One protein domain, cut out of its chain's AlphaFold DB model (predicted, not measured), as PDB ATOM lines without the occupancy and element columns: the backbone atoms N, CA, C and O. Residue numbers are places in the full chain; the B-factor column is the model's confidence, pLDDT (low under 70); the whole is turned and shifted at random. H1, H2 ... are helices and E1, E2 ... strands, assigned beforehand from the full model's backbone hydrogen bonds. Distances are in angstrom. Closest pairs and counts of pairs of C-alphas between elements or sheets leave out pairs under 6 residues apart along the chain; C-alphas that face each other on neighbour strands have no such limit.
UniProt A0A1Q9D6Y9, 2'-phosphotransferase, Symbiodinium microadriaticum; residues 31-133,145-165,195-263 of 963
ATOM      1  N   GLU A  31      22.441 -18.047 -20.233       91.81
ATOM      2  CA  GLU A  31      21.273 -18.923 -20.410       91.81
ATOM      3  C   GLU A  31      20.993 -19.806 -19.176       91.81
ATOM      4  O   GLU A  31      19.841 -20.047 -18.821       91.81
ATOM      5  N   VAL A  32      22.047 -20.283 -18.502       92.56
ATOM      6  CA  VAL A  32      21.948 -21.090 -17.274       92.56
ATOM      7  C   VAL A  32      21.583 -20.214 -16.082       92.56
ATOM      8  O   VAL A  32      20.794 -20.633 -15.237       92.56
ATOM      9  N   GLU A  33      22.142 -19.010 -16.010       92.25
ATOM     10  CA  GLU A  33      21.852 -18.024 -14.969       92.25
ATOM     11  C   GLU A  33      20.375 -17.612 -14.995       92.25
ATOM     12  O   GLU A  33      19.679 -17.758 -13.990       92.25
ATOM     13  N   ASP A  34      19.865 -17.224 -16.166       92.88
ATOM     14  CA  ASP A  34      18.456 -16.869 -16.371       92.88
ATOM     15  C   ASP A  34      17.513 -18.035 -16.017       92.88
ATOM     16  O   ASP A  34      16.549 -17.865 -15.265       92.88
ATOM     17  N   ALA A  35      17.828 -19.259 -16.460       94.12
ATOM     18  CA  ALA A  35      17.048 -20.443 -16.099       94.12
ATOM     19  C   ALA A  35      17.085 -20.748 -14.586       94.12
ATOM     20  O   ALA A  35      16.074 -21.159 -14.010       94.12
ATOM     21  N   THR A  36      18.228 -20.525 -13.930       93.50
ATOM     22  CA  THR A  36      18.407 -20.732 -12.483       93.50
ATOM     23  C   THR A  36      17.575 -19.736 -11.687       93.50
ATOM     24  O   THR A  36      16.827 -20.129 -10.790       93.50
ATOM     25  N   TYR A  37      17.671 -18.448 -12.014       92.81
ATOM     26  CA  TYR A  37      16.939 -17.398 -11.313       92.81
ATOM     27  C   TYR A  37      15.435 -17.506 -11.516       92.81
ATOM     28  O   TYR A  37      14.706 -17.354 -10.532       92.81
ATOM     29  N   ARG A  38      14.992 -17.880 -12.723       92.50
ATOM     30  CA  ARG A  38      13.593 -18.208 -13.005       92.50
ATOM     31  C   ARG A  38      13.100 -19.361 -12.138       92.50
ATOM     32  O   ARG A  38      12.026 -19.262 -11.556       92.50
ATOM     33  N   TYR A  39      13.871 -20.447 -12.029       93.25
ATOM     34  CA  TYR A  39      13.492 -21.563 -11.162       93.25
ATOM     35  C   TYR A  39      13.358 -21.116  -9.702       93.25
ATOM     36  O   TYR A  39      12.322 -21.377  -9.095       93.25
ATOM     37  N   LEU A  40      14.345 -20.395  -9.159       90.62
ATOM     38  CA  LEU A  40      14.300 -19.897  -7.778       90.62
ATOM     39  C   LEU A  40      13.085 -18.991  -7.530       90.62
ATOM     40  O   LEU A  40      12.369 -19.199  -6.559       90.62
ATOM     41  N   GLU A  41      12.779 -18.071  -8.446       89.25
ATOM     42  CA  GLU A  41      11.580 -17.221  -8.369       89.25
ATOM     43  C   GLU A  41      10.274 -18.019  -8.396       89.25
ATOM     44  O   GLU A  41       9.303 -17.632  -7.753       89.25
ATOM     45  N   THR A  42      10.230 -19.147  -9.112       88.94
ATOM     46  CA  THR A  42       9.022 -19.986  -9.158       88.94
ATOM     47  C   THR A  42       8.778 -20.801  -7.888       88.94
ATOM     48  O   THR A  42       7.658 -21.278  -7.699       88.94
ATOM     49  N   VAL A  43       9.792 -20.982  -7.032       86.50
ATOM     50  CA  VAL A  43       9.708 -21.848  -5.839       86.50
ATOM     51  C   VAL A  43       9.857 -21.102  -4.514       86.50
ATOM     52  O   VAL A  43       9.431 -21.620  -3.484       86.50
ATOM     53  N   GLN A  44      10.464 -19.917  -4.515       83.94
ATOM     54  CA  GLN A  44      10.770 -19.159  -3.307       83.94
ATOM     55  C   GLN A  44       9.587 -18.276  -2.898       83.94
ATOM     56  O   GLN A  44       9.046 -17.539  -3.715       83.94
ATOM     57  N   ASP A  45       9.169 -18.376  -1.633       79.94
ATOM     58  CA  ASP A  45       8.059 -17.612  -1.041       79.94
ATOM     59  C   ASP A  45       6.698 -17.758  -1.761       79.94
ATOM     60  O   ASP A  45       5.787 -16.946  -1.594       79.94
ATOM     61  N   VAL A  46       6.519 -18.838  -2.533       82.75
ATOM     62  CA  VAL A  46       5.277 -19.140  -3.258       82.75
ATOM     63  C   VAL A  46       4.388 -20.086  -2.444       82.75
ATOM     64  O   VAL A  46       4.818 -21.156  -2.013       82.75
ATOM     65  N   GLN A  47       3.109 -19.735  -2.269       82.69
ATOM     66  CA  GLN A  47       2.135 -20.654  -1.674       82.69
ATOM     67  C   GLN A  47       1.883 -21.864  -2.582       82.69
ATOM     68  O   GLN A  47       1.695 -21.737  -3.793       82.69
ATOM     69  N   TYR A  48       1.829 -23.052  -1.977       80.44
ATOM     70  CA  TYR A  48       1.607 -24.294  -2.709       80.44
ATOM     71  C   TYR A  48       0.263 -24.285  -3.456       80.44
ATOM     72  O   TYR A  48      -0.803 -24.164  -2.853       80.44
ATOM     73  N   SER A  49       0.320 -24.475  -4.774       81.00
ATOM     74  CA  SER A  49      -0.835 -24.696  -5.648       81.00
ATOM     75  C   SER A  49      -0.440 -25.608  -6.810       81.00
ATOM     76  O   SER A  49       0.742 -25.731  -7.131       81.00
ATOM     77  N   LEU A  50      -1.418 -26.240  -7.470       76.62
ATOM     78  CA  LEU A  50      -1.148 -27.075  -8.648       76.62
ATOM     79  C   LEU A  50      -0.501 -26.263  -9.783       76.62
ATOM     80  O   LEU A  50       0.383 -26.753 -10.480       76.62
ATOM     81  N   GLU A  51      -0.909 -25.004  -9.943       80.12
ATOM     82  CA  GLU A  51      -0.333 -24.097 -10.933       80.12
ATOM     83  C   GLU A  51       1.127 -23.755 -10.603       80.12
ATOM     84  O   GLU A  51       1.992 -23.877 -11.470       80.12
ATOM     85  N   ALA A  52       1.415 -23.381  -9.352       82.75
ATOM     86  CA  ALA A  52       2.778 -23.105  -8.895       82.75
ATOM     87  C   ALA A  52       3.673 -24.345  -9.031       82.75
ATOM     88  O   ALA A  52       4.793 -24.252  -9.527       82.75
ATOM     89  N   TRP A  53       3.147 -25.521  -8.680       83.88
ATOM     90  CA  TRP A  53       3.834 -26.798  -8.848       83.88
ATOM     91  C   TRP A  53       4.194 -27.071 -10.312       83.88
ATOM     92  O   TRP A  53       5.345 -27.369 -10.625       83.88
ATOM     93  N   ASN A  54       3.242 -26.911 -11.234       83.06
ATOM     94  CA  ASN A  54       3.488 -27.121 -12.661       83.06
ATOM     95  C   ASN A  54       4.504 -26.117 -13.229       83.06
ATOM     96  O   ASN A  54       5.360 -26.505 -14.025       83.06
ATOM     97  N   LYS A  55       4.456 -24.850 -12.791       86.62
ATOM     98  CA  LYS A  55       5.455 -23.830 -13.154       86.62
ATOM     99  C   LYS A  55       6.851 -24.209 -12.660       86.62
ATOM    100  O   LYS A  55       7.794 -24.144 -13.444       86.62
ATOM    101  N   ALA A  56       6.974 -24.668 -11.416       88.06
ATOM    102  CA  ALA A  56       8.242 -25.119 -10.850       88.06
ATOM    103  C   ALA A  56       8.814 -26.332 -11.604       88.06
ATOM    104  O   ALA A  56      10.000 -26.362 -11.928       88.06
ATOM    105  N   VAL A  57       7.973 -27.315 -11.954       86.81
ATOM    106  CA  VAL A  57       8.389 -28.492 -12.741       86.81
ATOM    107  C   VAL A  57       8.860 -28.092 -14.143       86.81
ATOM    108  O   VAL A  57       9.878 -28.601 -14.622       86.81
ATOM    109  N   ALA A  58       8.153 -27.171 -14.804       87.75
ATOM    110  CA  ALA A  58       8.552 -26.650 -16.108       87.75
ATOM    111  C   ALA A  58       9.891 -25.898 -16.024       87.75
ATOM    112  O   ALA A  58      10.829 -26.250 -16.738       87.75
ATOM    113  N   ALA A  59      10.018 -24.955 -15.085       91.62
ATOM    114  CA  ALA A  59      11.248 -24.194 -14.871       91.62
ATOM    115  C   ALA A  59      12.439 -25.100 -14.514       91.62
ATOM    116  O   ALA A  59      13.539 -24.911 -15.030       91.62
ATOM    117  N   GLY A  60      12.221 -26.136 -13.698       90.94
ATOM    118  CA  GLY A  60      13.248 -27.120 -13.356       90.94
ATOM    119  C   GLY A  60      13.675 -27.962 -14.560       90.94
ATOM    120  O   GLY A  60      14.857 -28.258 -14.729       90.94
ATOM    121  N   THR A  61      12.733 -28.308 -15.443       90.75
ATOM    122  CA  THR A  61      13.034 -29.014 -16.697       90.75
ATOM    123  C   THR A  61      13.879 -28.151 -17.633       90.75
ATOM    124  O   THR A  61      14.828 -28.651 -18.240       90.75
ATOM    125  N   ASP A  62      13.561 -26.864 -17.742       92.44
ATOM    126  CA  ASP A  62      14.309 -25.929 -18.583       92.44
ATOM    127  C   ASP A  62      15.714 -25.676 -18.034       92.44
ATOM    128  O   ASP A  62      16.680 -25.719 -18.796       92.44
ATOM    129  N   LEU A  63      15.855 -25.541 -16.712       93.94
ATOM    130  CA  LEU A  63      17.155 -25.478 -16.049       93.94
ATOM    131  C   LEU A  63      17.999 -26.727 -16.332       93.94
ATOM    132  O   LEU A  63      19.160 -26.618 -16.721       93.94
ATOM    133  N   LEU A  64      17.420 -27.925 -16.198       92.00
ATOM    134  CA  LEU A  64      18.127 -29.176 -16.490       92.00
ATOM    135  C   LEU A  64      18.610 -29.251 -17.944       92.00
ATOM    136  O   LEU A  64      19.708 -29.756 -18.192       92.00
ATOM    137  N   ARG A  65      17.810 -28.753 -18.897       92.88
ATOM    138  CA  ARG A  65      18.187 -28.680 -20.318       92.88
ATOM    139  C   ARG A  65      19.317 -27.684 -20.548       92.88
ATOM    140  O   ARG A  65      20.295 -28.057 -21.188       92.88
ATOM    141  N   ALA A  66      19.205 -26.473 -20.000       93.25
ATOM    142  CA  ALA A  66      20.229 -25.434 -20.113       93.25
ATOM    143  C   ALA A  66      21.572 -25.898 -19.526       93.25
ATOM    144  O   ALA A  66      22.631 -25.669 -20.103       93.25
ATOM    145  N   CYS A  67      21.532 -26.622 -18.407       91.94
ATOM    146  CA  CYS A  67      22.715 -27.176 -17.753       91.94
ATOM    147  C   CYS A  67      23.277 -28.448 -18.412       91.94
ATOM    148  O   CYS A  67      24.351 -28.904 -18.020       91.94
ATOM    149  N   GLY A  68      22.557 -29.073 -19.351       91.31
ATOM    150  CA  GLY A  68      22.959 -30.340 -19.970       91.31
ATOM    151  C   GLY A  68      22.967 -31.544 -19.016       91.31
ATOM    152  O   GLY A  68      23.552 -32.582 -19.333       91.31
ATOM    153  N   GLY A  69      22.337 -31.436 -17.842       88.88
ATOM    154  CA  GLY A  69      22.274 -32.513 -16.855       88.88
ATOM    155  C   GLY A  69      22.054 -32.040 -15.419       88.88
ATOM    156  O   GLY A  69      22.182 -30.863 -15.090       88.88
ATOM    157  N   TRP A  70      21.756 -32.997 -14.535       89.06
ATOM    158  CA  TRP A  70      21.467 -32.721 -13.123       89.06
ATOM    159  C   TRP A  70      22.681 -32.167 -12.369       89.06
ATOM    160  O   TRP A  70      22.534 -31.246 -11.576       89.06
ATOM    161  N   ARG A  71      23.887 -32.690 -12.628       88.94
ATOM    162  CA  ARG A  71      25.091 -32.322 -11.869       88.94
ATOM    163  C   ARG A  71      25.430 -30.831 -12.030       88.94
ATOM    164  O   ARG A  71      25.519 -30.165 -11.001       88.94
ATOM    165  N   PRO A  72      25.549 -30.262 -13.248       89.50
ATOM    166  CA  PRO A  72      25.760 -28.820 -13.400       89.50
ATOM    167  C   PRO A  72      24.577 -27.981 -12.892       89.50
ATOM    168  O   PRO A  72      24.803 -26.916 -12.325       89.50
ATOM    169  N   ALA A  73      23.339 -28.486 -12.999       91.44
ATOM    170  CA  ALA A  73      22.158 -27.808 -12.457       91.44
ATOM    171  C   ALA A  73      22.207 -27.654 -10.927       91.44
ATOM    172  O   ALA A  73      21.852 -26.597 -10.417       91.44
ATOM    173  N   VAL A  74      22.712 -28.651 -10.186       90.56
ATOM    174  CA  VAL A  74      22.932 -28.529  -8.730       90.56
ATOM    175  C   VAL A  74      23.903 -27.390  -8.407       90.56
ATOM    176  O   VAL A  74      23.630 -26.588  -7.515       90.56
ATOM    177  N   GLY A  75      25.021 -27.299  -9.136       88.50
ATOM    178  CA  GLY A  75      26.006 -26.230  -8.945       88.50
ATOM    179  C   GLY A  75      25.425 -24.847  -9.251       88.50
ATOM    180  O   GLY A  75      25.628 -23.910  -8.479       88.50
ATOM    181  N   ALA A  76      24.639 -24.742 -10.327       90.44
ATOM    182  CA  ALA A  76      23.933 -23.518 -10.691       90.44
ATOM    183  C   ALA A  76      22.916 -23.098  -9.618       90.44
ATOM    184  O   ALA A  76      22.935 -21.949  -9.190       90.44
ATOM    185  N   LEU A  77      22.113 -24.033  -9.091       90.12
ATOM    186  CA  LEU A  77      21.152 -23.757  -8.015       90.12
ATOM    187  C   LEU A  77      21.818 -23.283  -6.726       90.12
ATOM    188  O   LEU A  77      21.341 -22.328  -6.121       90.12
ATOM    189  N   ARG A  78      22.924 -23.910  -6.304       87.19
ATOM    190  CA  ARG A  78      23.654 -23.466  -5.105       87.19
ATOM    191  C   ARG A  78      24.259 -22.079  -5.289       87.19
ATOM    192  O   ARG A  78      24.192 -21.268  -4.369       87.19
ATOM    193  N   ARG A  79      24.817 -21.795  -6.473       86.38
ATOM    194  CA  ARG A  79      25.318 -20.459  -6.819       86.38
ATOM    195  C   ARG A  79      24.191 -19.435  -6.781       86.38
ATOM    196  O   ARG A  79      24.313 -18.450  -6.067       86.38
ATOM    197  N   GLY A  80      23.085 -19.708  -7.469       87.50
ATOM    198  CA  GLY A  80      21.958 -18.787  -7.521       87.50
ATOM    199  C   GLY A  80      21.297 -18.565  -6.160       87.50
ATOM    200  O   GLY A  80      20.914 -17.440  -5.850       87.50
ATOM    201  N   TRP A  81      21.228 -19.602  -5.316       85.44
ATOM    202  CA  TRP A  81      20.788 -19.469  -3.926       85.44
ATOM    203  C   TRP A  81      21.725 -18.564  -3.128       85.44
ATOM    204  O   TRP A  81      21.248 -17.699  -2.411       85.44
ATOM    205  N   ARG A  82      23.045 -18.710  -3.280       82.88
ATOM    206  CA  ARG A  82      24.016 -17.837  -2.612       82.88
ATOM    207  C   ARG A  82      23.949 -16.394  -3.116       82.88
ATOM    208  O   ARG A  82      24.043 -15.475  -2.309       82.88
ATOM    209  N   ASP A  83      23.768 -16.192  -4.419       83.69
ATOM    210  CA  ASP A  83      23.658 -14.855  -5.013       83.69
ATOM    211  C   ASP A  83      22.397 -14.120  -4.513       83.69
ATOM    212  O   ASP A  83      22.457 -12.925  -4.235       83.69
ATOM    213  N   LYS A  84      21.262 -14.827  -4.372       79.62
ATOM    214  CA  LYS A  84      19.977 -14.242  -3.940       79.62
ATOM    215  C   LYS A  84      19.750 -14.252  -2.422       79.62
ATOM    216  O   LYS A  84      19.122 -13.339  -1.898       79.62
ATOM    217  N   GLY A  85      20.204 -15.294  -1.732       73.81
ATOM    218  CA  GLY A  85      19.913 -15.593  -0.324       73.81
ATOM    219  C   GLY A  85      21.114 -15.490   0.621       73.81
ATOM    220  O   GLY A  85      20.944 -15.665   1.826       73.81
ATOM    221  N   GLY A  86      22.311 -15.191   0.108       79.56
ATOM    222  CA  GLY A  86      23.538 -15.089   0.898       79.56
ATOM    223  C   GLY A  86      24.173 -16.440   1.250       79.56
ATOM    224  O   GLY A  86      23.721 -17.506   0.833       79.56
ATOM    225  N   ASP A  87      25.272 -16.389   2.007       77.31
ATOM    226  CA  ASP A  87      26.018 -17.569   2.456       77.31
ATOM    227  C   ASP A  87      25.899 -17.718   3.977       77.31
ATOM    228  O   ASP A  87      26.588 -17.038   4.740       77.31
ATOM    229  N   HIS A  88      25.020 -18.616   4.434       77.62
ATOM    230  CA  HIS A  88      24.810 -18.861   5.865       77.62
ATOM    231  C   HIS A  88      26.001 -19.554   6.545       77.62
ATOM    232  O   HIS A  88      26.026 -19.657   7.770       77.62
ATOM    233  N   PHE A  89      27.008 -19.992   5.783       82.69
ATOM    234  CA  PHE A  89      28.265 -20.514   6.315       82.69
ATOM    235  C   PHE A  89      29.358 -19.454   6.450       82.69
ATOM    236  O   PHE A  89      30.432 -19.770   6.965       82.69
ATOM    237  N   ALA A  90      29.120 -18.211   6.021       77.75
ATOM    238  CA  ALA A  90      30.178 -17.210   5.917       77.75
ATOM    239  C   ALA A  90      30.940 -16.984   7.237       77.75
ATOM    240  O   ALA A  90      32.171 -16.901   7.238       77.75
ATOM    241  N   GLY A  91      30.217 -16.977   8.364       80.38
ATOM    242  CA  GLY A  91      30.784 -16.788   9.702       80.38
ATOM    243  C   GLY A  91      31.745 -17.892  10.162       80.38
ATOM    244  O   GLY A  91      32.585 -17.642  11.018       80.38
ATOM    245  N   LEU A  92      31.703 -19.091   9.568       82.50
ATOM    246  CA  LEU A  92      32.592 -20.203   9.942       82.50
ATOM    247  C   LEU A  92      34.066 -19.958   9.595       82.50
ATOM    248  O   LEU A  92      34.949 -20.658  10.094       82.50
ATOM    249  N   PHE A  93      34.346 -19.004   8.707       83.25
ATOM    250  CA  PHE A  93      35.701 -18.663   8.267       83.25
ATOM    251  C   PHE A  93      36.311 -17.498   9.048       83.25
ATOM    252  O   PHE A  93      37.412 -17.057   8.717       83.25
ATOM    253  N   ASP A  94      35.623 -17.018  10.085       83.44
ATOM    254  CA  ASP A  94      36.216 -16.090  11.035       83.44
ATOM    255  C   ASP A  94      37.384 -16.776  11.757       83.44
ATOM    256  O   ASP A  94      37.250 -17.885  12.284       83.44
ATOM    257  N   LYS A  95      38.543 -16.115  11.759       83.38
ATOM    258  CA  LYS A  95      39.762 -16.621  12.396       83.38
ATOM    259  C   LYS A  95      39.646 -16.694  13.911       83.38
ATOM    260  O   LYS A  95      40.341 -17.498  14.512       83.38
ATOM    261  N   ARG A  96      38.761 -15.907  14.531       82.12
ATOM    262  CA  ARG A  96      38.516 -15.981  15.979       82.12
ATOM    263  C   ARG A  96      38.105 -17.392  16.398       82.12
ATOM    264  O   ARG A  96      38.535 -17.873  17.435       82.12
ATOM    265  N   LEU A  97      37.359 -18.101  15.548       84.19
ATOM    266  CA  LEU A  97      36.953 -19.481  15.816       84.19
ATOM    267  C   LEU A  97      38.135 -20.457  15.929       84.19
ATOM    268  O   LEU A  97      37.972 -21.496  16.561       84.19
ATOM    269  N   ASP A  98      39.298 -20.140  15.346       84.94
ATOM    270  CA  ASP A  98      40.487 -21.004  15.394       84.94
ATOM    271  C   ASP A  98      41.032 -21.158  16.824       84.94
ATOM    272  O   ASP A  98      41.583 -22.207  17.153       84.94
ATOM    273  N   ASP A  99      40.839 -20.141  17.672       83.81
ATOM    274  CA  ASP A  99      41.307 -20.134  19.061       83.81
ATOM    275  C   ASP A  99      40.277 -20.742  20.037       83.81
ATOM    276  O   ASP A  99      40.644 -21.197  21.122       83.81
ATOM    277  N   HIS A 100      38.997 -20.781  19.650       80.00
ATOM    278  CA  HIS A 100      37.880 -21.172  20.525       80.00
ATOM    279  C   HIS A 100      37.313 -22.570  20.234       80.00
ATOM    280  O   HIS A 100      36.697 -23.186  21.106       80.00
ATOM    281  N   LEU A 101      37.502 -23.098  19.019       85.12
ATOM    282  CA  LEU A 101      36.973 -24.401  18.617       85.12
ATOM    283  C   LEU A 101      38.083 -25.443  18.430       85.12
ATOM    284  O   LEU A 101      39.156 -25.125  17.920       85.12
ATOM    285  N   PRO A 102      37.824 -26.727  18.753       88.94
ATOM    286  CA  PRO A 102      38.752 -27.805  18.427       88.94
ATOM    287  C   PRO A 102      39.086 -27.826  16.929       88.94
ATOM    288  O   PRO A 102      38.182 -27.817  16.086       88.94
ATOM    289  N   SER A 103      40.379 -27.918  16.596       88.81
ATOM    290  CA  SER A 103      40.882 -27.833  15.215       88.81
ATOM    291  C   SER A 103      40.216 -28.828  14.266       88.81
ATOM    292  O   SER A 103      39.892 -28.484  13.128       88.81
ATOM    293  N   ASP A 104      39.977 -30.051  14.735       89.56
ATOM    294  CA  ASP A 104      39.391 -31.126  13.932       89.56
ATOM    295  C   ASP A 104      37.915 -30.847  13.622       89.56
ATOM    296  O   ASP A 104      37.470 -31.020  12.486       89.56
ATOM    297  N   LEU A 105      37.173 -30.336  14.612       89.31
ATOM    298  CA  LEU A 105      35.770 -29.964  14.462       89.31
ATOM    299  C   LEU A 105      35.625 -28.796  13.483       89.31
ATOM    300  O   LEU A 105      34.820 -28.859  12.556       89.31
ATOM    301  N   LEU A 106      36.443 -27.757  13.648       89.69
ATOM    302  CA  LEU A 106      36.423 -26.585  12.776       89.69
ATOM    303  C   LEU A 106      36.834 -26.930  11.338       89.69
ATOM    304  O   LEU A 106      36.213 -26.456  10.384       89.69
ATOM    305  N   THR A 107      37.831 -27.805  11.172       90.12
ATOM    306  CA  THR A 107      38.242 -28.331   9.862       90.12
ATOM    307  C   THR A 107      37.090 -29.071   9.186       90.12
ATOM    308  O   THR A 107      36.796 -28.814   8.017       90.12
ATOM    309  N   TRP A 108      36.401 -29.950   9.919       89.94
ATOM    310  CA  TRP A 108      35.252 -30.684   9.393       89.94
ATOM    311  C   TRP A 108      34.096 -29.744   9.009       89.94
ATOM    312  O   TRP A 108      33.602 -29.823   7.885       89.94
ATOM    313  N   VAL A 109      33.709 -28.796   9.873       89.19
ATOM    314  CA  VAL A 109      32.600 -27.864   9.589       89.19
ATOM    315  C   VAL A 109      32.902 -26.987   8.368       89.19
ATOM    316  O   VAL A 109      32.040 -26.794   7.508       89.19
ATOM    317  N   ARG A 110      34.138 -26.484   8.249       89.75
ATOM    318  CA  ARG A 110      34.576 -25.701   7.083       89.75
ATOM    319  C   ARG A 110      34.602 -26.544   5.811       89.75
ATOM    320  O   ARG A 110      34.193 -26.046   4.764       89.75
ATOM    321  N   LYS A 111      35.001 -27.818   5.893       88.56
ATOM    322  CA  LYS A 111      34.893 -28.761   4.772       88.56
ATOM    323  C   LYS A 111      33.435 -28.935   4.343       88.56
ATOM    324  O   LYS A 111      33.141 -28.813   3.161       88.56
ATOM    325  N   VAL A 112      32.507 -29.141   5.279       89.19
ATOM    326  CA  VAL A 112      31.071 -29.259   4.964       89.19
ATOM    327  C   VAL A 112      30.527 -27.986   4.314       89.19
ATOM    328  O   VAL A 112      29.791 -28.079   3.334       89.19
ATOM    329  N   ALA A 113      30.928 -26.805   4.785       86.25
ATOM    330  CA  ALA A 113      30.578 -25.544   4.133       86.25
ATOM    331  C   ALA A 113      31.130 -25.449   2.694       86.25
ATOM    332  O   ALA A 113      30.446 -24.970   1.788       86.25
ATOM    333  N   GLN A 114      32.357 -25.931   2.467       84.81
ATOM    334  CA  GLN A 114      33.047 -25.852   1.175       84.81
ATOM    335  C   GLN A 114      32.651 -26.927   0.169       84.81
ATOM    336  O   GLN A 114      32.735 -26.665  -1.026       84.81
ATOM    337  N   GLU A 115      32.259 -28.117   0.618       85.50
ATOM    338  CA  GLU A 115      32.114 -29.321  -0.218       85.50
ATOM    339  C   GLU A 115      30.724 -29.964  -0.095       85.50
ATOM    340  O   GLU A 115      30.224 -30.562  -1.052       85.50
ATOM    341  N   GLY A 116      30.065 -29.784   1.050       89.69
ATOM    342  CA  GLY A 116      28.902 -30.556   1.477       89.69
ATOM    343  C   GLY A 116      29.286 -31.825   2.247       89.69
ATOM    344  O   GLY A 116      30.450 -32.211   2.328       89.69
ATOM    345  N   VAL A 117      28.282 -32.470   2.830       92.38
ATOM    346  CA  VAL A 117      28.399 -33.729   3.571       92.38
ATOM    347  C   VAL A 117      28.537 -34.900   2.598       92.38
ATOM    348  O   VAL A 117      27.682 -35.086   1.727       92.38
ATOM    349  N   ASP A 118      29.609 -35.677   2.748       90.94
ATOM    350  CA  ASP A 118      29.868 -36.910   1.995       90.94
ATOM    351  C   ASP A 118      28.940 -38.019   2.501       90.94
ATOM    352  O   ASP A 118      28.833 -38.257   3.704       90.94
ATOM    353  N   ALA A 119      28.230 -38.683   1.587       89.25
ATOM    354  CA  ALA A 119      27.306 -39.741   1.970       89.25
ATOM    355  C   ALA A 119      28.019 -41.044   2.374       89.25
ATOM    356  O   ALA A 119      27.364 -41.966   2.862       89.25
ATOM    357  N   HIS A 120      29.326 -41.152   2.116       89.12
ATOM    358  CA  HIS A 120      30.150 -42.347   2.309       89.12
ATOM    359  C   HIS A 120      29.552 -43.603   1.653       89.12
ATOM    360  O   HIS A 120      29.702 -44.732   2.122       89.12
ATOM    361  N   TYR A 121      28.864 -43.404   0.526       85.19
ATOM    362  CA  TYR A 121      28.170 -44.460  -0.201       85.19
ATOM    363  C   TYR A 121      29.159 -45.362  -0.948       85.19
ATOM    364  O   TYR A 121      29.884 -44.918  -1.837       85.19
ATOM    365  N   ARG A 122      29.154 -46.663  -0.635       82.56
ATOM    366  CA  ARG A 122      30.090 -47.647  -1.225       82.56
ATOM    367  C   ARG A 122      29.544 -48.383  -2.458       82.56
ATOM    368  O   ARG A 122      30.183 -49.307  -2.958       82.56
ATOM    369  N   GLY A 123      28.355 -48.016  -2.938       74.44
ATOM    370  CA  GLY A 123      27.704 -48.653  -4.086       74.44
ATOM    371  C   GLY A 123      28.054 -48.030  -5.441       74.44
ATOM    372  O   GLY A 123      28.532 -46.904  -5.538       74.44
ATOM    373  N   THR A 124      27.756 -48.760  -6.519       60.59
ATOM    374  CA  THR A 124      28.000 -48.332  -7.912       60.59
ATOM    375  C   THR A 124      26.729 -47.934  -8.674       60.59
ATOM    376  O   THR A 124      26.818 -47.453  -9.804       60.59
ATOM    377  N   GLN A 125      25.537 -48.129  -8.095       54.22
ATOM    378  CA  GLN A 125      24.251 -47.919  -8.772       54.22
ATOM    379  C   GLN A 125      23.607 -46.562  -8.446       54.22
ATOM    380  O   GLN A 125      23.802 -45.995  -7.374       54.22
ATOM    381  N   ARG A 126      22.773 -46.062  -9.374       48.56
ATOM    382  CA  ARG A 126      21.769 -45.030  -9.068       48.56
ATOM    383  C   ARG A 126      20.737 -45.662  -8.136       48.56
ATOM    384  O   ARG A 126      20.141 -46.669  -8.510       48.56
ATOM    385  N   ALA A 127      20.498 -45.075  -6.969       42.84
ATOM    386  CA  ALA A 127      19.395 -45.482  -6.107       42.84
ATOM    387  C   ALA A 127      18.057 -45.103  -6.773       42.84
ATOM    388  O   ALA A 127      17.463 -44.071  -6.481       42.84
ATOM    389  N   THR A 128      17.579 -45.906  -7.727       41.47
ATOM    390  CA  THR A 128      16.192 -45.820  -8.196       41.47
ATOM    391  C   THR A 128      15.297 -46.368  -7.099       41.47
ATOM    392  O   THR A 128      15.231 -47.578  -6.878       41.47
ATOM    393  N   ASN A 129      14.626 -45.465  -6.390       41.34
ATOM    394  CA  ASN A 129      13.676 -45.827  -5.354       41.34
ATOM    395  C   ASN A 129      12.432 -46.476  -5.982       41.34
ATOM    396  O   ASN A 129      11.596 -45.819  -6.602       41.34
ATOM    397  N   LEU A 130      12.305 -47.791  -5.810       35.03
ATOM    398  CA  LEU A 130      11.090 -48.541  -6.109       35.03
ATOM    399  C   LEU A 130      10.011 -48.199  -5.071       35.03
ATOM    400  O   LEU A 130      10.008 -48.724  -3.966       35.03
ATOM    401  N   GLY A 131       9.068 -47.345  -5.467       33.88
ATOM    402  CA  GLY A 131       7.643 -47.473  -5.147       33.88
ATOM    403  C   GLY A 131       7.198 -47.605  -3.678       33.88
ATOM    404  O   GLY A 131       7.226 -48.677  -3.085       33.88
ATOM    405  N   ARG A 132       6.554 -46.530  -3.202       35.97
ATOM    406  CA  ARG A 132       5.408 -46.466  -2.265       35.97
ATOM    407  C   ARG A 132       5.456 -47.342  -0.997       35.97
ATOM    408  O   ARG A 132       5.027 -48.494  -0.989       35.97
ATOM    409  N   ARG A 133       5.644 -46.674   0.146       33.12
ATOM    410  CA  ARG A 133       4.832 -46.923   1.351       33.12
ATOM    411  C   ARG A 133       4.247 -45.601   1.840       33.12
ATOM    412  O   ARG A 133       4.954 -44.785   2.414       33.12
ATOM    413  N   ILE A 145       7.569 -38.465   2.649       70.94
ATOM    414  CA  ILE A 145       8.643 -39.243   3.272       70.94
ATOM    415  C   ILE A 145       9.507 -39.806   2.150       70.94
ATOM    416  O   ILE A 145       9.020 -40.566   1.313       70.94
ATOM    417  N   TRP A 146      10.780 -39.420   2.137       78.06
ATOM    418  CA  TRP A 146      11.778 -40.014   1.259       78.06
ATOM    419  C   TRP A 146      12.240 -41.353   1.845       78.06
ATOM    420  O   TRP A 146      12.595 -41.443   3.021       78.06
ATOM    421  N   ASP A 147      12.181 -42.413   1.041       76.56
ATOM    422  CA  ASP A 147      12.552 -43.756   1.477       76.56
ATOM    423  C   ASP A 147      14.061 -43.970   1.333       76.56
ATOM    424  O   ASP A 147      14.571 -44.295   0.264       76.56
ATOM    425  N   ALA A 148      14.780 -43.774   2.431       83.25
ATOM    426  CA  ALA A 148      16.233 -43.860   2.460       83.25
ATOM    427  C   ALA A 148      16.780 -45.297   2.526       83.25
ATOM    428  O   ALA A 148      17.994 -45.466   2.551       83.25
ATOM    429  N   ARG A 149      15.937 -46.340   2.609       80.44
ATOM    430  CA  ARG A 149      16.390 -47.709   2.944       80.44
ATOM    431  C   ARG A 149      17.486 -48.224   2.010       80.44
ATOM    432  O   ARG A 149      18.497 -48.711   2.498       80.44
ATOM    433  N   VAL A 150      17.321 -48.028   0.703       78.31
ATOM    434  CA  VAL A 150      18.296 -48.457  -0.318       78.31
ATOM    435  C   VAL A 150      19.632 -47.722  -0.176       78.31
ATOM    436  O   VAL A 150      20.691 -48.311  -0.365       78.31
ATOM    437  N   VAL A 151      19.598 -46.434   0.172       81.88
ATOM    438  CA  VAL A 151      20.817 -45.645   0.401       81.88
ATOM    439  C   VAL A 151      21.488 -46.090   1.701       81.88
ATOM    440  O   VAL A 151      22.681 -46.372   1.718       81.88
ATOM    441  N   ASN A 152      20.705 -46.248   2.768       87.94
ATOM    442  CA  ASN A 152      21.174 -46.657   4.091       87.94
ATOM    443  C   ASN A 152      21.790 -48.064   4.115       87.94
ATOM    444  O   ASN A 152      22.633 -48.331   4.964       87.94
ATOM    445  N   GLU A 153      21.400 -48.964   3.207       84.25
ATOM    446  CA  GLU A 153      22.021 -50.293   3.074       84.25
ATOM    447  C   GLU A 153      23.521 -50.217   2.744       84.25
ATOM    448  O   GLU A 153      24.272 -51.129   3.087       84.25
ATOM    449  N   LEU A 154      23.964 -49.133   2.101       84.62
ATOM    450  CA  LEU A 154      25.339 -48.952   1.624       84.62
ATOM    451  C   LEU A 154      26.024 -47.697   2.193       84.62
ATOM    452  O   LEU A 154      27.154 -47.397   1.800       84.62
ATOM    453  N   CYS A 155      25.357 -47.000   3.117       85.88
ATOM    454  CA  CYS A 155      25.884 -45.898   3.920       85.88
ATOM    455  C   CYS A 155      25.911 -46.335   5.389       85.88
ATOM    456  O   CYS A 155      24.882 -46.313   6.078       85.88
ATOM    457  N   SER A 156      27.080 -46.759   5.875       85.06
ATOM    458  CA  SER A 156      27.217 -47.164   7.274       85.06
ATOM    459  C   SER A 156      27.096 -45.951   8.187       85.06
ATOM    460  O   SER A 156      27.780 -44.953   7.991       85.06
ATOM    461  N   LYS A 157      26.297 -46.057   9.253       85.56
ATOM    462  CA  LYS A 157      26.237 -45.021  10.298       85.56
ATOM    463  C   LYS A 157      27.599 -44.770  10.966       85.56
ATOM    464  O   LYS A 157      27.809 -43.689  11.492       85.56
ATOM    465  N   ASP A 158      28.481 -45.773  10.968       87.38
ATOM    466  CA  ASP A 158      29.782 -45.719  11.644       87.38
ATOM    467  C   ASP A 158      30.842 -44.994  10.795       87.38
ATOM    468  O   ASP A 158      31.915 -44.679  11.298       87.38
ATOM    469  N   ASP A 159      30.532 -44.716   9.522       88.38
ATOM    470  CA  ASP A 159      31.355 -43.865   8.657       88.38
ATOM    471  C   ASP A 159      31.067 -42.365   8.898       88.38
ATOM    472  O   ASP A 159      31.760 -41.516   8.349       88.38
ATOM    473  N   HIS A 160      30.071 -42.034   9.729       89.94
ATOM    474  CA  HIS A 160      29.665 -40.667  10.057       89.94
ATOM    475  C   HIS A 160      29.993 -40.310  11.510       89.94
ATOM    476  O   HIS A 160      30.158 -41.180  12.370       89.94
ATOM    477  N   SER A 161      30.025 -39.007  11.806       86.81
ATOM    478  CA  SER A 161      30.172 -38.511  13.179       86.81
ATOM    479  C   SER A 161      29.108 -39.117  14.111       86.81
ATOM    480  O   SER A 161      27.955 -39.285  13.708       86.81
ATOM    481  N   PRO A 162      29.430 -39.440  15.375       85.81
ATOM    482  CA  PRO A 162      28.433 -39.964  16.295       85.81
ATOM    483  C   PRO A 162      27.378 -38.893  16.599       85.81
ATOM    484  O   PRO A 162      27.703 -37.762  16.952       85.81
ATOM    485  N   ALA A 163      26.098 -39.270  16.552       84.81
ATOM    486  CA  ALA A 163      24.985 -38.423  16.987       84.81
ATOM    487  C   ALA A 163      24.899 -38.351  18.527       84.81
ATOM    488  O   ALA A 163      23.867 -38.658  19.126       84.81
ATOM    489  N   ALA A 164      26.020 -38.032  19.177       78.69
ATOM    490  CA  ALA A 164      26.142 -37.997  20.624       78.69
ATOM    491  C   ALA A 164      25.339 -36.821  21.192       78.69
ATOM    492  O   ALA A 164      25.605 -35.659  20.892       78.69
ATOM    493  N   GLN A 165      24.353 -37.145  22.022       77.06
ATOM    494  CA  GLN A 165      23.544 -36.190  22.772       77.06
ATOM    495  C   GLN A 165      23.730 -36.457  24.263       77.06
ATOM    496  O   GLN A 165      23.928 -37.624  24.633       77.06
ATOM    497  N   SER A 195      14.071 -25.997  13.484       79.69
ATOM    498  CA  SER A 195      13.226 -26.305  12.334       79.69
ATOM    499  C   SER A 195      14.069 -26.679  11.119       79.69
ATOM    500  O   SER A 195      14.981 -25.954  10.714       79.69
ATOM    501  N   GLU A 196      13.748 -27.836  10.535       82.94
ATOM    502  CA  GLU A 196      14.375 -28.340   9.311       82.94
ATOM    503  C   GLU A 196      15.914 -28.425   9.381       82.94
ATOM    504  O   GLU A 196      16.585 -28.335   8.356       82.94
ATOM    505  N   ALA A 197      16.460 -28.666  10.580       86.88
ATOM    506  CA  ALA A 197      17.887 -28.785  10.898       86.88
ATOM    507  C   ALA A 197      18.748 -29.458   9.810       86.88
ATOM    508  O   ALA A 197      19.754 -28.915   9.359       86.88
ATOM    509  N   PHE A 198      18.339 -30.639   9.337       90.19
ATOM    510  CA  PHE A 198      19.111 -31.396   8.345       90.19
ATOM    511  C   PHE A 198      19.221 -30.687   6.988       90.19
ATOM    512  O   PHE A 198      20.216 -30.861   6.289       90.19
ATOM    513  N   LYS A 199      18.251 -29.838   6.630       88.25
ATOM    514  CA  LYS A 199      18.269 -29.090   5.367       88.25
ATOM    515  C   LYS A 199      19.285 -27.947   5.357       88.25
ATOM    516  O   LYS A 199      19.531 -27.383   4.297       88.25
ATOM    517  N   TRP A 200      19.867 -27.603   6.506       87.38
ATOM    518  CA  TRP A 200      20.851 -26.525   6.611       87.38
ATOM    519  C   TRP A 200      22.213 -26.936   6.046       87.38
ATOM    520  O   TRP A 200      22.997 -26.073   5.652       87.38
ATOM    521  N   LEU A 201      22.496 -28.243   5.996       90.44
ATOM    522  CA  LEU A 201      23.750 -28.780   5.477       90.44
ATOM    523  C   LEU A 201      23.542 -29.368   4.084       90.44
ATOM    524  O   LEU A 201      22.725 -30.272   3.876       90.44
ATOM    525  N   TRP A 202      24.317 -28.866   3.126       90.50
ATOM    526  CA  TRP A 202      24.376 -29.423   1.781       90.50
ATOM    527  C   TRP A 202      24.967 -30.833   1.811       90.50
ATOM    528  O   TRP A 202      25.870 -31.112   2.592       90.50
ATOM    529  N   VAL A 203      24.512 -31.702   0.914       91.50
ATOM    530  CA  VAL A 203      25.206 -32.962   0.579       91.50
ATOM    531  C   VAL A 203      26.314 -32.656  -0.441       91.50
ATOM    532  O   VAL A 203      26.286 -31.593  -1.064       91.50
ATOM    533  N   THR A 204      27.306 -33.516  -0.665       90.50
ATOM    534  CA  THR A 204      28.230 -33.292  -1.793       90.50
ATOM    535  C   THR A 204      27.476 -33.244  -3.128       90.50
ATOM    536  O   THR A 204      26.428 -33.870  -3.309       90.50
ATOM    537  N   GLN A 205      27.996 -32.490  -4.100       87.88
ATOM    538  CA  GLN A 205      27.378 -32.413  -5.430       87.88
ATOM    539  C   GLN A 205      27.294 -33.796  -6.103       87.88
ATOM    540  O   GLN A 205      26.332 -34.069  -6.818       87.88
ATOM    541  N   GLU A 206      28.275 -34.672  -5.864       86.88
ATOM    542  CA  GLU A 206      28.279 -36.039  -6.395       86.88
ATOM    543  C   GLU A 206      27.165 -36.897  -5.814       86.88
ATOM    544  O   GLU A 206      26.502 -37.630  -6.560       86.88
ATOM    545  N   ASP A 207      26.947 -36.788  -4.506       89.44
ATOM    546  CA  ASP A 207      26.019 -37.646  -3.786       89.44
ATOM    547  C   ASP A 207      24.578 -37.173  -3.879       89.44
ATOM    548  O   ASP A 207      23.683 -37.978  -3.640       89.44
ATOM    549  N   CYS A 208      24.302 -35.943  -4.333       89.12
ATOM    550  CA  CYS A 208      22.930 -35.487  -4.598       89.12
ATOM    551  C   CYS A 208      22.130 -36.492  -5.447       89.12
ATOM    552  O   CYS A 208      20.938 -36.665  -5.217       89.12
ATOM    553  N   ARG A 209      22.777 -37.231  -6.364       85.81
ATOM    554  CA  ARG A 209      22.138 -38.303  -7.158       85.81
ATOM    555  C   ARG A 209      21.519 -39.434  -6.330       85.81
ATOM    556  O   ARG A 209      20.640 -40.129  -6.832       85.81
ATOM    557  N   LEU A 210      22.015 -39.660  -5.114       85.06
ATOM    558  CA  LEU A 210      21.507 -40.658  -4.171       85.06
ATOM    559  C   LEU A 210      20.219 -40.167  -3.507       85.06
ATOM    560  O   LEU A 210      19.353 -40.969  -3.175       85.06
ATOM    561  N   PHE A 211      20.061 -38.850  -3.384       86.88
ATOM    562  CA  PHE A 211      18.927 -38.182  -2.754       86.88
ATOM    563  C   PHE A 211      17.866 -37.772  -3.787       86.88
ATOM    564  O   PHE A 211      17.335 -36.662  -3.766       86.88
ATOM    565  N   GLY A 212      17.559 -38.677  -4.718       83.00
ATOM    566  CA  GLY A 212      16.474 -38.534  -5.690       83.00
ATOM    567  C   GLY A 212      15.206 -39.283  -5.265       83.00
ATOM    568  O   GLY A 212      15.272 -40.325  -4.606       83.00
ATOM    569  N   ALA A 213      14.038 -38.776  -5.652       79.00
ATOM    570  CA  ALA A 213      12.768 -39.491  -5.543       79.00
ATOM    571  C   ALA A 213      11.840 -39.185  -6.717       79.00
ATOM    572  O   ALA A 213      11.666 -38.029  -7.088       79.00
ATOM    573  N   ASP A 214      11.178 -40.220  -7.229       77.56
ATOM    574  CA  ASP A 214      10.151 -40.073  -8.255       77.56
ATOM    575  C   ASP A 214       8.766 -39.958  -7.612       77.56
ATOM    576  O   ASP A 214       8.307 -40.843  -6.883       77.56
ATOM    577  N   LEU A 215       8.083 -38.856  -7.903       72.88
ATOM    578  CA  LEU A 215       6.697 -38.616  -7.544       72.88
ATOM    579  C   LEU A 215       5.781 -39.033  -8.706       72.88
ATOM    580  O   LEU A 215       6.081 -38.751  -9.871       72.88
ATOM    581  N   PRO A 216       4.647 -39.700  -8.420       63.66
ATOM    582  CA  PRO A 216       3.670 -40.019  -9.450       63.66
ATOM    583  C   PRO A 216       3.025 -38.723  -9.962       63.66
ATOM    584  O   PRO A 216       2.412 -38.001  -9.181       63.66
ATOM    585  N   GLY A 217       3.148 -38.432 -11.259       59.44
ATOM    586  CA  GLY A 217       2.386 -37.355 -11.895       59.44
ATOM    587  C   GLY A 217       0.926 -37.762 -12.113       59.44
ATOM    588  O   GLY A 217       0.649 -38.929 -12.406       59.44
ATOM    589  N   GLU A 218      -0.014 -36.825 -11.986       50.59
ATOM    590  CA  GLU A 218      -1.370 -37.020 -12.510       50.59
ATOM    591  C   GLU A 218      -1.395 -36.752 -14.024       50.59
ATOM    592  O   GLU A 218      -0.626 -35.921 -14.519       50.59
ATOM    593  N   PRO A 219      -2.247 -37.448 -14.795       46.97
ATOM    594  CA  PRO A 219      -2.486 -37.090 -16.185       46.97
ATOM    595  C   PRO A 219      -3.125 -35.695 -16.241       46.97
ATOM    596  O   PRO A 219      -4.265 -35.513 -15.823       46.97
ATOM    597  N   THR A 220      -2.400 -34.701 -16.754       46.47
ATOM    598  CA  THR A 220      -2.955 -33.372 -17.044       46.47
ATOM    599  C   THR A 220      -4.066 -33.490 -18.096       46.47
ATOM    600  O   THR A 220      -3.918 -34.250 -19.058       46.47
ATOM    601  N   GLU A 221      -5.169 -32.745 -17.941       43.47
ATOM    602  CA  GLU A 221      -6.344 -32.806 -18.840       43.47
ATOM    603  C   GLU A 221      -5.990 -32.612 -20.328       43.47
ATOM    604  O   GLU A 221      -6.633 -33.201 -21.200       43.47
ATOM    605  N   ASP A 222      -4.906 -31.881 -20.605       44.91
ATOM    606  CA  ASP A 222      -4.402 -31.568 -21.947       44.91
ATOM    607  C   ASP A 222      -3.762 -32.756 -22.687       44.91
ATOM    608  O   ASP A 222      -3.414 -32.650 -23.866       44.91
ATOM    609  N   HIS A 223      -3.579 -33.909 -22.033       45.53
ATOM    610  CA  HIS A 223      -2.835 -35.049 -22.583       45.53
ATOM    611  C   HIS A 223      -3.602 -36.374 -22.474       45.53
ATOM    612  O   HIS A 223      -3.080 -37.377 -21.982       45.53
ATOM    613  N   ARG A 224      -4.840 -36.415 -22.992       37.94
ATOM    614  CA  ARG A 224      -5.602 -37.667 -23.182       37.94
ATOM    615  C   ARG A 224      -4.864 -38.613 -24.147       37.94
ATOM    616  O   ARG A 224      -5.112 -38.599 -25.347       37.94
ATOM    617  N   GLY A 225      -3.955 -39.433 -23.616       45.41
ATOM    618  CA  GLY A 225      -3.270 -40.502 -24.354       45.41
ATOM    619  C   GLY A 225      -1.798 -40.739 -23.994       45.41
ATOM    620  O   GLY A 225      -1.259 -41.770 -24.387       45.41
ATOM    621  N   ALA A 226      -1.143 -39.844 -23.246       42.69
ATOM    622  CA  ALA A 226       0.236 -40.054 -22.792       42.69
ATOM    623  C   ALA A 226       0.267 -40.672 -21.377       42.69
ATOM    624  O   ALA A 226      -0.561 -40.303 -20.541       42.69
ATOM    625  N   PRO A 227       1.200 -41.597 -21.073       47.84
ATOM    626  CA  PRO A 227       1.374 -42.085 -19.708       47.84
ATOM    627  C   PRO A 227       1.747 -40.920 -18.772       47.84
ATOM    628  O   PRO A 227       2.459 -40.007 -19.206       47.84
ATOM    629  N   PRO A 228       1.297 -40.937 -17.501       53.88
ATOM    630  CA  PRO A 228       1.662 -39.912 -16.527       53.88
ATOM    631  C   PRO A 228       3.186 -39.812 -16.436       53.88
ATOM    632  O   PRO A 228       3.867 -40.815 -16.203       53.88
ATOM    633  N   ARG A 229       3.733 -38.612 -16.661       62.09
ATOM    634  CA  ARG A 229       5.179 -38.394 -16.566       62.09
ATOM    635  C   ARG A 229       5.569 -38.351 -15.082       62.09
ATOM    636  O   ARG A 229       4.984 -37.557 -14.346       62.09
ATOM    637  N   PRO A 230       6.508 -39.195 -14.622       69.81
ATOM    638  CA  PRO A 230       7.008 -39.108 -13.257       69.81
ATOM    639  C   PRO A 230       7.741 -37.776 -13.067       69.81
ATOM    640  O   PRO A 230       8.469 -37.333 -13.955       69.81
ATOM    641  N   VAL A 231       7.534 -37.136 -11.916       77.38
ATOM    642  CA  VAL A 231       8.280 -35.936 -11.519       77.38
ATOM    643  C   VAL A 231       9.407 -36.378 -10.601       77.38
ATOM    644  O   VAL A 231       9.143 -36.870  -9.508       77.38
ATOM    645  N   THR A 232      10.655 -36.201 -11.021       81.62
ATOM    646  CA  THR A 232      11.814 -36.503 -10.175       81.62
ATOM    647  C   THR A 232      12.176 -35.282  -9.333       81.62
ATOM    648  O   THR A 232      12.452 -34.210  -9.867       81.62
ATOM    649  N   VAL A 233      12.204 -35.455  -8.016       83.69
ATOM    650  CA  VAL A 233      12.688 -34.470  -7.044       83.69
ATOM    651  C   VAL A 233      14.100 -34.850  -6.622       83.69
ATOM    652  O   VAL A 233      14.362 -36.012  -6.311       83.69
ATOM    653  N   LEU A 234      14.998 -33.869  -6.592       86.62
ATOM    654  CA  LEU A 234      16.377 -34.025  -6.138       86.62
ATOM    655  C   LEU A 234      16.594 -33.170  -4.888       86.62
ATOM    656  O   LEU A 234      16.449 -31.949  -4.943       86.62
ATOM    657  N   TYR A 235      16.947 -33.794  -3.769       88.62
ATOM    658  CA  TYR A 235      17.291 -33.064  -2.553       88.62
ATOM    659  C   TYR A 235      18.772 -32.674  -2.586       88.62
ATOM    660  O   TYR A 235      19.650 -33.507  -2.808       88.62
ATOM    661  N   LEU A 236      19.051 -31.386  -2.377       90.44
ATOM    662  CA  LEU A 236      20.416 -30.844  -2.410       90.44
ATOM    663  C   LEU A 236      21.099 -30.837  -1.034       90.44
ATOM    664  O   LEU A 236      22.316 -30.660  -0.951       90.44
ATOM    665  N   ALA A 237      20.306 -31.012   0.019       91.12
ATOM    666  CA  ALA A 237      20.696 -31.015   1.420       91.12
ATOM    667  C   ALA A 237      20.334 -32.355   2.069       91.12
ATOM    668  O   ALA A 237      19.629 -33.173   1.464       91.12
ATOM    669  N   MET A 238      20.807 -32.585   3.293       91.88
ATOM    670  CA  MET A 238      20.504 -33.828   3.998       91.88
ATOM    671  C   MET A 238      18.992 -33.970   4.216       91.88
ATOM    672  O   MET A 238      18.263 -32.999   4.432       91.88
ATOM    673  N   THR A 239      18.510 -35.209   4.173       86.81
ATOM    674  CA  THR A 239      17.081 -35.517   4.280       86.81
ATOM    675  C   THR A 239      16.786 -36.375   5.499       86.81
ATOM    676  O   THR A 239      17.613 -37.160   5.970       86.81
ATOM    677  N   PHE A 240      15.565 -36.240   6.015       84.00
ATOM    678  CA  PHE A 240      15.081 -37.107   7.077       84.00
ATOM    679  C   PHE A 240      14.969 -38.553   6.576       84.00
ATOM    680  O   PHE A 240      14.372 -38.805   5.531       84.00
ATOM    681  N   GLY A 241      15.507 -39.497   7.349       85.00
ATOM    682  CA  GLY A 241      15.519 -40.925   7.025       85.00
ATOM    683  C   GLY A 241      16.895 -41.462   6.632       85.00
ATOM    684  O   GLY A 241      17.116 -42.663   6.777       85.00
ATOM    685  N   TRP A 242      17.829 -40.605   6.205       90.75
ATOM    686  CA  TRP A 242      19.215 -41.005   5.947       90.75
ATOM    687  C   TRP A 242      19.975 -41.279   7.254       90.75
ATOM    688  O   TRP A 242      19.881 -40.493   8.199       90.75
ATOM    689  N   THR A 243      20.730 -42.379   7.320       89.88
ATOM    690  CA  THR A 243      21.453 -42.817   8.532       89.88
ATOM    691  C   THR A 243      22.543 -41.850   8.988       89.88
ATOM    692  O   THR A 243      22.753 -41.740  10.194       89.88
ATOM    693  N   GLY A 244      23.198 -41.137   8.066       90.25
ATOM    694  CA  GLY A 244      24.255 -40.168   8.387       90.25
ATOM    695  C   GLY A 244      23.749 -38.821   8.915       90.25
ATOM    696  O   GLY A 244      24.438 -38.170   9.699       90.25
ATOM    697  N   ALA A 245      22.516 -38.418   8.578       92.44
ATOM    698  CA  ALA A 245      22.020 -37.062   8.849       92.44
ATOM    699  C   ALA A 245      22.105 -36.622  10.329       92.44
ATOM    700  O   ALA A 245      22.546 -35.498  10.577       92.44
ATOM    701  N   PRO A 246      21.723 -37.451  11.329       92.38
ATOM    702  CA  PRO A 246      21.793 -37.044  12.733       92.38
ATOM    703  C   PRO A 246      23.224 -36.807  13.221       92.38
ATOM    704  O   PRO A 246      23.454 -35.891  14.003       92.38
ATOM    705  N   GLY A 247      24.166 -37.637  12.772       90.56
ATOM    706  CA  GLY A 247      25.568 -37.571  13.170       90.56
ATOM    707  C   GLY A 247      26.260 -36.326  12.639       90.56
ATOM    708  O   GLY A 247      26.851 -35.557  13.397       90.56
ATOM    709  N   GLU A 248      26.091 -36.086  11.343       92.69
ATOM    710  CA  GLU A 248      26.679 -34.939  10.652       92.69
ATOM    711  C   GLU A 248      26.074 -33.623  11.150       92.69
ATOM    712  O   GLU A 248      26.790 -32.668  11.440       92.69
ATOM    713  N   PHE A 249      24.755 -33.572  11.370       91.75
ATOM    714  CA  PHE A 249      24.147 -32.386  11.970       91.75
ATOM    715  C   PHE A 249      24.649 -32.128  13.395       91.75
ATOM    716  O   PHE A 249      24.844 -30.975  13.770       91.75
ATOM    717  N   MET A 250      24.875 -33.178  14.191       89.31
ATOM    718  CA  MET A 250      25.337 -33.025  15.571       89.31
ATOM    719  C   MET A 250      26.732 -32.398  15.638       89.31
ATOM    720  O   MET A 250      26.947 -31.502  16.449       89.31
ATOM    721  N   ALA A 251      27.656 -32.802  14.762       88.81
ATOM    722  CA  ALA A 251      28.975 -32.177  14.675       88.81
ATOM    723  C   ALA A 251      28.865 -30.671  14.364       88.81
ATOM    724  O   ALA A 251      29.471 -29.844  15.044       88.81
ATOM    725  N   TYR A 252      28.005 -30.291  13.414       88.88
ATOM    726  CA  TYR A 252      27.751 -28.880  13.114       88.88
ATOM    727  C   TYR A 252      27.126 -28.131  14.302       88.88
ATOM    728  O   TYR A 252      27.586 -27.050  14.669       88.88
ATOM    729  N   ALA A 253      26.116 -28.721  14.945       87.19
ATOM    730  CA  ALA A 253      25.435 -28.129  16.093       87.19
ATOM    731  C   ALA A 253      26.381 -27.905  17.285       87.19
ATOM    732  O   ALA A 253      26.279 -26.876  17.950       87.19
ATOM    733  N   TRP A 254      27.329 -28.816  17.530       85.44
ATOM    734  CA  TRP A 254      28.356 -28.644  18.562       85.44
ATOM    735  C   TRP A 254      29.288 -27.473  18.272       85.44
ATOM    736  O   TRP A 254      29.583 -26.704  19.183       85.44
ATOM    737  N   ALA A 255      29.719 -27.297  17.021       85.06
ATOM    738  CA  ALA A 255      30.565 -26.165  16.654       85.06
ATOM    739  C   ALA A 255      29.848 -24.827  16.873       85.06
ATOM    740  O   ALA A 255      30.424 -23.908  17.449       85.06
ATOM    741  N   VAL A 256      28.570 -24.748  16.487       82.00
ATOM    742  CA  VAL A 256      27.729 -23.572  16.754       82.00
ATOM    743  C   VAL A 256      27.562 -23.362  18.260       82.00
ATOM    744  O   VAL A 256      27.756 -22.254  18.744       82.00
ATOM    745  N   SER A 257      27.248 -24.415  19.019       79.19
ATOM    746  CA  SER A 257      27.053 -24.311  20.467       79.19
ATOM    747  C   SER A 257      28.307 -23.835  21.197       79.19
ATOM    748  O   SER A 257      28.187 -23.027  22.106       79.19
ATOM    749  N   LEU A 258      29.489 -24.331  20.827       79.88
ATOM    750  CA  LEU A 258      30.753 -23.936  21.454       79.88
ATOM    751  C   LEU A 258      31.136 -22.498  21.092       79.88
ATOM    752  O   LEU A 258      31.551 -21.749  21.968       79.88
ATOM    753  N   ALA A 259      30.922 -22.088  19.838       75.69
ATOM    754  CA  ALA A 259      31.163 -20.710  19.415       75.69
ATOM    755  C   ALA A 259      30.263 -19.710  20.166       75.69
ATOM    756  O   ALA A 259      30.712 -18.639  20.555       75.69
ATOM    757  N   LEU A 260      29.003 -20.081  20.420       69.56
ATOM    758  CA  LEU A 260      28.036 -19.260  21.161       69.56
ATOM    759  C   LEU A 260      28.199 -19.316  22.690       69.56
ATOM    760  O   LEU A 260      27.489 -18.602  23.389       69.56
ATOM    761  N   MET A 261      29.044 -20.196  23.230       60.72
ATOM    762  CA  MET A 261      29.306 -20.260  24.674       60.72
ATOM    763  C   MET A 261      30.387 -19.266  25.120       60.72
ATOM    764  O   MET A 261      30.416 -18.922  26.299       60.72
ATOM    765  N   ASP A 262      31.243 -18.808  24.202       49.62
ATOM    766  CA  ASP A 262      32.284 -17.801  24.470       49.62
ATOM    767  C   ASP A 262      31.753 -16.371  24.282       49.62
ATOM    768  O   ASP A 262      31.975 -15.485  25.107       49.62
ATOM    769  N   ASP A 263      30.940 -16.165  23.245       38.31
ATOM    770  CA  ASP A 263      30.223 -14.912  23.038       38.31
ATOM    771  C   ASP A 263      28.895 -14.948  23.802       38.31
ATOM    772  O   ASP A 263      28.070 -15.832  23.594       38.31
TER     773      ASP A 263
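AT A GLANCE: This is residues 31 to 133, 145 to 165 and 195 to 263 of the 963 residues of the protein "2'-phosphotransferase" of Symbiodinium microadriaticum (UniProt A0A1Q9D6Y9). Two groups of helices lie toward opposite ends of an elongated, loop-rich body: the helical hairpin of H1 and H2 with H3 steeply tilted to H1, and H10 crossing H6 with the short H4 and H5 beside them. Between them lie the short H8 and H9, nearest to the mean of the C-alphas, while a small hairpin of two strands, E1 and E2, lies beside H2, and its linking loop sticks out at residues 221 to 226. The printed part has 193 residues with ten named helices and two named strands, in the order H1 H2 H3 H4 H5 H6 H7 H8 H9 E1 E2 H10; the sheet E1 - E2 is antiparallel and the class is mostly helix. The whole is compact, with a radius of gyration of the C-alphas of 18.7 A, and spans 65 by 37 by 29 A.

IN THESE COORDINATES: E1, residues 212 to 215, measures 10.0 A from first to last C-alpha, and E2, residues 231 to 234, measures 9.9 A; C-alpha 212 is at (16.474, -38.534, -5.690). H9, residues 207 to 210, and H8, residues 197 to 200, come before them. H1 is residues 31 to 43, 18.8 A long, and C-alpha 31 is at (21.273, -18.923, -20.410). H2, residues 50 to 66, measures 24.3 A, and H3, residues 70 to 85, measures 21.4 A. H4, residues 90 to 93, and H5, residues 97 to 100, are followed by H6, residues 103 to 115, 17.8 A long. H7 is residues 149 to 152. The longest helix, H10, is residues 245 to 262, 26.8 A long, and C-alpha 262 is at (32.284, -17.801, 24.470).

HOW THE PARTS SIT: E1 and E2 are an antiparallel hairpin, with 155 degrees between their directions. N 213 and O 233 are 2.9 A apart and N 231 and O 215 are 3.0 A apart, both within hydrogen-bond range. The closest C-alphas of H9 and E2, those of Cys 208 and Leu 234, are 6.9 A apart. H9 and H3 are near each other. H1 and H2 form a helical hairpin and touch, the closest C-alphas being those of Ala 35 and Leu 63 at 5.0 A, at a shallow tilt of 19 degrees, opposite ways. H3 touches H1 with residues 76 to 81 alone, the closest C-alphas being those of Thr 36 and Leu 77 at 6.1 A, at a steep tilt of 67 degrees, the same way. H2 and H3 only just touch, only at the corner, with 3 pairs of C-alphas within 8 A, the closest being those of Leu 64 and Ala 73 at 5.9 A. H10 is apart from H1, H2 and H3. H6 touches H10 with residues 105 to 109 alone, the closest C-alphas being those of Val 109 and Tyr 252 at 6.1 A, at a steep tilt of 59 degrees, opposite ways. H10 also touches H5, closest at His 100 and Ala 259 with C-alphas 6.8 A apart, and H8, closest at Phe 198 and Phe 249 with C-alphas 6.3 A apart. H4 touches H6, the closest C-alphas being those of Leu 92 and Arg 110 at 6.5 A. H7 touches no helix. Every O i to N i+4 pair is within hydrogen-bond range in H1, H2, H3 and H6, and 13 of 14 are in H10; H4, H5, H7, H8 and H9 are too short for such a pair.

THE WHOLE: The two C-alphas farthest apart, those of Asp 99 and Arg 224, are 65.5 A apart. Residues 134 to 144 are not printed, with C-alphas 133 and 145 8.8 A apart across the cut; residues 166 to 194 are not printed either, with 17.7 A between C-alphas 165 and 195. The link from E1 to E2 is long, with 15 residues. The mean pLDDT of the printed part is 80.5; residues 124 to 133, 216 to 230 and 260 to 263 are under 70.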